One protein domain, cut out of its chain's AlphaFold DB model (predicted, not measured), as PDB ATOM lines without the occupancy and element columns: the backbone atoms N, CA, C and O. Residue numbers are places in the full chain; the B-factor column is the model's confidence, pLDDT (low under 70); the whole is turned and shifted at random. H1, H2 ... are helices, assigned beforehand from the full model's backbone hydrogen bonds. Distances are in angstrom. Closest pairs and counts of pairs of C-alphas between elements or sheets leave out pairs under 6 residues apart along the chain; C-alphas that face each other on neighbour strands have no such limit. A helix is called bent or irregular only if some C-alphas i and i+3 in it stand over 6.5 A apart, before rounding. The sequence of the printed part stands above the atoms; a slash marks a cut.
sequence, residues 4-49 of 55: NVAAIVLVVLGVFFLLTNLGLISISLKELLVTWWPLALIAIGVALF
ATOM      1  N   ASN A   4     116.822 184.178 125.715       85.31
ATOM      2  CA  ASN A   4     116.465 183.211 124.679       85.31
ATOM      3  C   ASN A   4     117.661 182.921 123.752       85.31
ATOM      4  O   ASN A   4     117.519 182.891 122.533       85.31
ATOM      5  N   VAL A   5     118.851 182.708 124.322       90.31
ATOM      6  CA  VAL A   5     120.088 182.389 123.598       90.31
ATOM      7  C   VAL A   5     119.852 181.194 122.679       90.31
ATOM      8  O   VAL A   5     120.213 181.245 121.511       90.31
ATOM      9  N   ALA A   6     119.137 180.176 123.161       90.44
ATOM     10  CA  ALA A   6     118.753 179.023 122.356       90.44
ATOM     11  C   ALA A   6     117.900 179.400 121.131       90.44
ATOM     12  O   ALA A   6     118.155 178.900 120.040       90.44
ATOM     13  N   ALA A   7     116.928 180.309 121.275       93.38
ATOM     14  CA  ALA A   7     116.099 180.740 120.149       93.38
ATOM     15  C   ALA A   7     116.909 181.553 119.131       93.38
ATOM     16  O   ALA A   7     116.765 181.345 117.931       93.38
ATOM     17  N   ILE A   8     117.796 182.436 119.603       94.69
ATOM     18  CA  ILE A   8     118.689 183.218 118.736       94.69
ATOM     19  C   ILE A   8     119.605 182.283 117.943       94.69
ATOM     20  O   ILE A   8     119.695 182.404 116.724       94.69
ATOM     21  N   VAL A   9     120.234 181.312 118.611       93.44
ATOM     22  CA  VAL A   9     121.082 180.301 117.961       93.44
ATOM     23  C   VAL A   9     120.295 179.530 116.902       93.44
ATOM     24  O   VAL A   9     120.780 179.349 115.789       93.44
ATOM     25  N   LEU A  10     119.063 179.124 117.214       94.75
ATOM     26  CA  LEU A  10     118.224 178.351 116.301       94.75
ATOM     27  C   LEU A  10     117.818 179.162 115.061       94.75
ATOM     28  O   LEU A  10     117.875 178.642 113.947       94.75
ATOM     29  N   VAL A  11     117.493 180.448 115.228       95.75
ATOM     30  CA  VAL A  11     117.215 181.367 114.111       95.75
ATOM     31  C   VAL A  11     118.450 181.550 113.228       95.75
ATOM     32  O   VAL A  11     118.348 181.419 112.010       95.75
ATOM     33  N   VAL A  12     119.621 181.805 113.817       94.62
ATOM     34  CA  VAL A  12     120.874 182.001 113.065       94.62
ATOM     35  C   VAL A  12     121.239 180.748 112.267       94.62
ATOM     36  O   VAL A  12     121.570 180.851 111.087       94.62
ATOM     37  N   LEU A  13     121.126 179.564 112.875       93.44
ATOM     38  CA  LEU A  13     121.365 178.293 112.190       93.44
ATOM     39  C   LEU A  13     120.384 178.078 111.031       93.44
ATOM     40  O   LEU A  13     120.805 177.691 109.943       93.44
ATOM     41  N   GLY A  14     119.095 178.362 111.232       94.00
ATOM     42  CA  GLY A  14     118.078 178.242 110.184       94.00
ATOM     43  C   GLY A  14     118.349 179.154 108.985       94.00
ATOM     44  O   GLY A  14     118.289 178.703 107.843       94.00
ATOM     45  N   VAL A  15     118.712 180.417 109.238       95.62
ATOM     46  CA  VAL A  15     119.080 181.372 108.179       95.62
ATOM     47  C   VAL A  15     120.334 180.910 107.441       95.62
ATOM     48  O   VAL A  15     120.347 180.928 106.213       95.62
ATOM     49  N   PHE A  16     121.361 180.447 108.159       93.06
ATOM     50  CA  PHE A  16     122.574 179.912 107.543       93.06
ATOM     51  C   PHE A  16     122.244 178.768 106.576       93.06
ATOM     52  O   PHE A  16     122.593 178.838 105.400       93.06
ATOM     53  N   PHE A  17     121.499 177.757 107.036       92.38
ATOM     54  CA  PHE A  17     121.103 176.630 106.191       92.38
ATOM     55  C   PHE A  17     120.278 177.063 104.978       92.38
ATOM     56  O   PHE A  17     120.457 176.512 103.892       92.38
ATOM     57  N   LEU A  18     119.371 178.030 105.142       94.94
ATOM     58  CA  LEU A  18     118.561 178.544 104.042       94.94
ATOM     59  C   LEU A  18     119.439 179.193 102.966       94.94
ATOM     60  O   LEU A  18     119.297 178.873 101.788       94.94
ATOM     61  N   LEU A  19     120.376 180.054 103.365       94.50
ATOM     62  CA  LEU A  19     121.301 180.717 102.446       94.50
ATOM     63  C   LEU A  19     122.201 179.712 101.713       94.50
ATOM     64  O   LEU A  19     122.432 179.870 100.513       94.50
ATOM     65  N   THR A  20     122.672 178.665 102.398       88.56
ATOM     66  CA  THR A  20     123.462 177.594 101.772       88.56
ATOM     67  C   THR A  20     122.634 176.795 100.764       88.56
ATOM     68  O   THR A  20     123.104 176.539  99.660       88.56
ATOM     69  N   ASN A  21     121.384 176.447 101.093       90.56
ATOM     70  CA  ASN A  21     120.493 175.724 100.174       90.56
ATOM     71  C   ASN A  21     120.093 176.559  98.950       90.56
ATOM     72  O   ASN A  21     119.901 176.008  97.871       90.56
ATOM     73  N   LEU A  22     120.003 177.883  99.099       95.19
ATOM     74  CA  LEU A  22     119.790 178.811  97.984       95.19
ATOM     75  C   LEU A  22     121.044 179.004  97.114       95.19
ATOM     76  O   LEU A  22     120.977 179.696  96.103       95.19
ATOM     77  N   GLY A  23     122.190 178.436  97.505       91.25
ATOM     78  CA  GLY A  23     123.464 178.615  96.809       91.25
ATOM     79  C   GLY A  23     124.048 180.025  96.942       91.25
ATOM     80  O   GLY A  23     124.975 180.366  96.214       91.25
ATOM     81  N   LEU A  24     123.530 180.848  97.863       91.31
ATOM     82  CA  LEU A  24     124.013 182.215  98.101       91.31
ATOM     83  C   LEU A  24     125.339 182.230  98.863       91.31
ATOM     84  O   LEU A  24     126.131 183.158  98.724       91.31
ATOM     85  N   ILE A  25     125.574 181.198  99.672       88.38
ATOM     86  CA  ILE A  25     126.837 180.962 100.366       88.38
ATOM     87  C   ILE A  25     127.268 179.514 100.146       88.38
ATOM     88  O   ILE A  25     126.501 178.579 100.355       88.38
ATOM     89  N   SER A  26     128.523 179.319  99.757       81.38
ATOM     90  CA  SER A  26     129.129 178.006  99.503       81.38
ATOM     91  C   SER A  26     129.864 177.452 100.727       81.38
ATOM     92  O   SER A  26     130.821 176.692 100.600       81.38
ATOM     93  N   ILE A  27     129.448 177.860 101.928       80.19
ATOM     94  CA  ILE A  27     130.102 177.470 103.176       80.19
ATOM     95  C   ILE A  27     129.461 176.186 103.695       80.19
ATOM     96  O   ILE A  27     128.257 176.133 103.951       80.19
ATOM     97  N   SER A  28     130.282 175.161 103.905       82.69
ATOM     98  CA  SER A  28     129.843 173.906 104.508       82.69
ATOM     99  C   SER A  28     129.889 174.000 106.032       82.69
ATOM    100  O   SER A  28     130.945 174.232 106.615       82.69
ATOM    101  N   LEU A  29     128.771 173.731 106.713       79.12
ATOM    102  CA  LEU A  29     128.741 173.659 108.186       79.12
ATOM    103  C   LEU A  29     129.736 172.644 108.750       79.12
ATOM    104  O   LEU A  29     130.351 172.883 109.785       79.12
ATOM    105  N   LYS A  30     129.926 171.531 108.038       84.31
ATOM    106  CA  LYS A  30     130.940 170.530 108.365       84.31
ATOM    107  C   LYS A  30     132.345 171.131 108.361       84.31
ATOM    108  O   LYS A  30     133.115 170.855 109.268       84.31
ATOM    109  N   GLU A  31     132.664 171.941 107.357       88.75
ATOM    110  CA  GLU A  31     133.968 172.589 107.233       88.75
ATOM    111  C   GLU A  31     134.171 173.595 108.365       88.75
ATOM    112  O   GLU A  31     135.166 173.511 109.066       88.75
ATOM    113  N   LEU A  32     133.165 174.421 108.667       87.12
ATOM    114  CA  LEU A  32     133.159 175.300 109.843       87.12
ATOM    115  C   LEU A  32     133.435 174.527 111.147       87.12
ATOM    116  O   LEU A  32     134.348 174.861 111.894       87.12
ATOM    117  N   LEU A  33     132.707 173.449 111.427       88.69
ATOM    118  CA  LEU A  33     132.929 172.678 112.656       88.69
ATOM    119  C   LEU A  33     134.323 172.024 112.694       88.69
ATOM    120  O   LEU A  33     134.980 172.035 113.735       88.69
ATOM    121  N   VAL A  34     134.805 171.506 111.560       92.94
ATOM    122  CA  VAL A  34     136.130 170.872 111.432       92.94
ATOM    123  C   VAL A  34     137.279 171.896 111.443       92.94
ATOM    124  O   VAL A  34     138.386 171.570 111.864       92.94
ATOM    125  N   THR A  35     137.052 173.142 111.046       92.81
ATOM    126  CA  THR A  35     138.057 174.209 111.149       92.81
ATOM    127  C   THR A  35     138.146 174.751 112.575       92.81
ATOM    128  O   THR A  35     139.238 175.064 113.042       92.81
ATOM    129  N   TRP A  36     137.018 174.846 113.287       93.19
ATOM    130  CA  TRP A  36     136.944 175.554 114.569       93.19
ATOM    131  C   TRP A  36     137.034 174.657 115.816       93.19
ATOM    132  O   TRP A  36     137.323 175.177 116.895       93.19
ATOM    133  N   TRP A  37     136.876 173.329 115.717       94.81
ATOM    134  CA  TRP A  37     137.054 172.431 116.878       94.81
ATOM    135  C   TRP A  37     138.405 172.563 117.618       94.81
ATOM    136  O   TRP A  37     138.386 172.431 118.846       94.81
ATOM    137  N   PRO A  38     139.561 172.875 116.985       96.06
ATOM    138  CA  PRO A  38     140.815 173.037 117.722       96.06
ATOM    139  C   PRO A  38     140.760 174.225 118.688       96.06
ATOM    140  O   PRO A  38     141.404 174.209 119.735       96.06
ATOM    141  N   LEU A  39     139.943 175.238 118.380       96.69
ATOM    142  CA  LEU A  39     139.753 176.408 119.230       96.69
ATOM    143  C   LEU A  39     139.100 176.035 120.568       96.69
ATOM    144  O   LEU A  39     139.456 176.594 121.602       96.69
ATOM    145  N   ALA A  40     138.190 175.052 120.565       94.50
ATOM    146  CA  ALA A  40     137.586 174.529 121.788       94.50
ATOM    147  C   ALA A  40     138.627 173.820 122.668       94.50
ATOM    148  O   ALA A  40     138.644 174.032 123.878       94.50
ATOM    149  N   LEU A  41     139.539 173.042 122.071       95.44
ATOM    150  CA  LEU A  41     140.649 172.426 122.807       95.44
ATOM    151  C   LEU A  41     141.597 173.467 123.402       95.44
ATOM    152  O   LEU A  41     141.999 173.330 124.556       95.44
ATOM    153  N   ILE A  42     141.920 174.522 122.648       96.44
ATOM    154  CA  ILE A  42     142.722 175.643 123.152       96.44
ATOM    155  C   ILE A  42     142.009 176.304 124.334       96.44
ATOM    156  O   ILE A  42     142.624 176.493 125.378       96.44
ATOM    157  N   ALA A  43     140.715 176.609 124.208       95.88
ATOM    158  CA  ALA A  43     139.936 177.218 125.281       95.88
ATOM    159  C   ALA A  43     139.910 176.348 126.547       95.88
ATOM    160  O   ALA A  43     140.087 176.869 127.646       95.88
ATOM    161  N   ILE A  44     139.755 175.027 126.399       95.69
ATOM    162  CA  ILE A  44     139.843 174.073 127.514       95.69
ATOM    163  C   ILE A  44     141.242 174.110 128.140       95.69
ATOM    164  O   ILE A  44     141.357 174.256 129.352       95.69
ATOM    165  N   GLY A  45     142.305 174.021 127.335       95.31
ATOM    166  CA  GLY A  45     143.684 174.080 127.822       95.31
ATOM    167  C   GLY A  45     143.983 175.373 128.584       95.31
ATOM    168  O   GLY A  45     144.567 175.332 129.662       95.31
ATOM    169  N   VAL A  46     143.514 176.512 128.069       96.50
ATOM    170  CA  VAL A  46     143.608 177.818 128.735       96.50
ATOM    171  C   VAL A  46     142.819 177.821 130.042       96.50
ATOM    172  O   VAL A  46     143.350 178.249 131.061       96.50
ATOM    173  N   ALA A  47     141.586 177.310 130.054       94.38
ATOM    174  CA  ALA A  47     140.768 177.243 131.263       94.38
ATOM    175  C   ALA A  47     141.444 176.426 132.374       94.38
ATOM    176  O   ALA A  47     141.411 176.836 133.531       94.38
ATOM    177  N   LEU A  48     142.126 175.330 132.022       93.50
ATOM    178  CA  LEU A  48     142.858 174.497 132.979       93.50
ATOM    179  C   LEU A  48     143.992 175.242 133.702       93.50
ATOM    180  O   LEU A  48     144.259 174.923 134.857       93.50
ATOM    181  N   PHE A  49     144.622 176.249 133.086       93.50
ATOM    182  CA  PHE A  49     145.616 177.089 133.775       93.50
ATOM    183  C   PHE A  49     145.007 177.948 134.885       93.50
ATOM    184  O   PHE A  49     145.696 178.294 135.843       93.50
TER     185      PHE A  49
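Overview. This is residues 4 to 49 of the 55 residues of the protein "DUF5668 domain-containing protein" of Acidovorax radicis (UniProt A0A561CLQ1). Two helices, H1 then H2, form the arms of an open V, joined at its point by a short link. The V is flat, and its second arm is kinked. The printed part has 46 residues with two named helices and no named strand, and its class is all helix. It is only just loose, close to extended, with a radius of gyration of the C-alphas of 14.2 A and spans of 44 by 27 by 10 A.

Arrangement. H1, residues 5 to 21, and H2, residues 29 to 49, are only just apart, their closest C-alphas 8.4 A from each other. Residues 4 to 12, of which 5 to 12 belong to H1, stand free, as do residues 30 to 49 of H2. In H1 every O i to N i+4 pair is within hydrogen-bond range; in H2, 13 of 17 are.

Along the chain. H1 begins at C-alpha 5 (120.088, 182.389, 123.598) and is 24.4 A long. H2 is 30.8 A long and ends at C-alpha 49 (145.616, 177.089, 133.775). It has a kink of 33 degrees near residue 36 and is irregular, with C-alphas 35 and 38 7.2 A apart.

Size, cuts and confidence. The C-alphas farthest apart, of Leu 22 and Phe 49, are 44.2 A apart. The printed part has no cut, and no printed residue is under 70 in pLDDT.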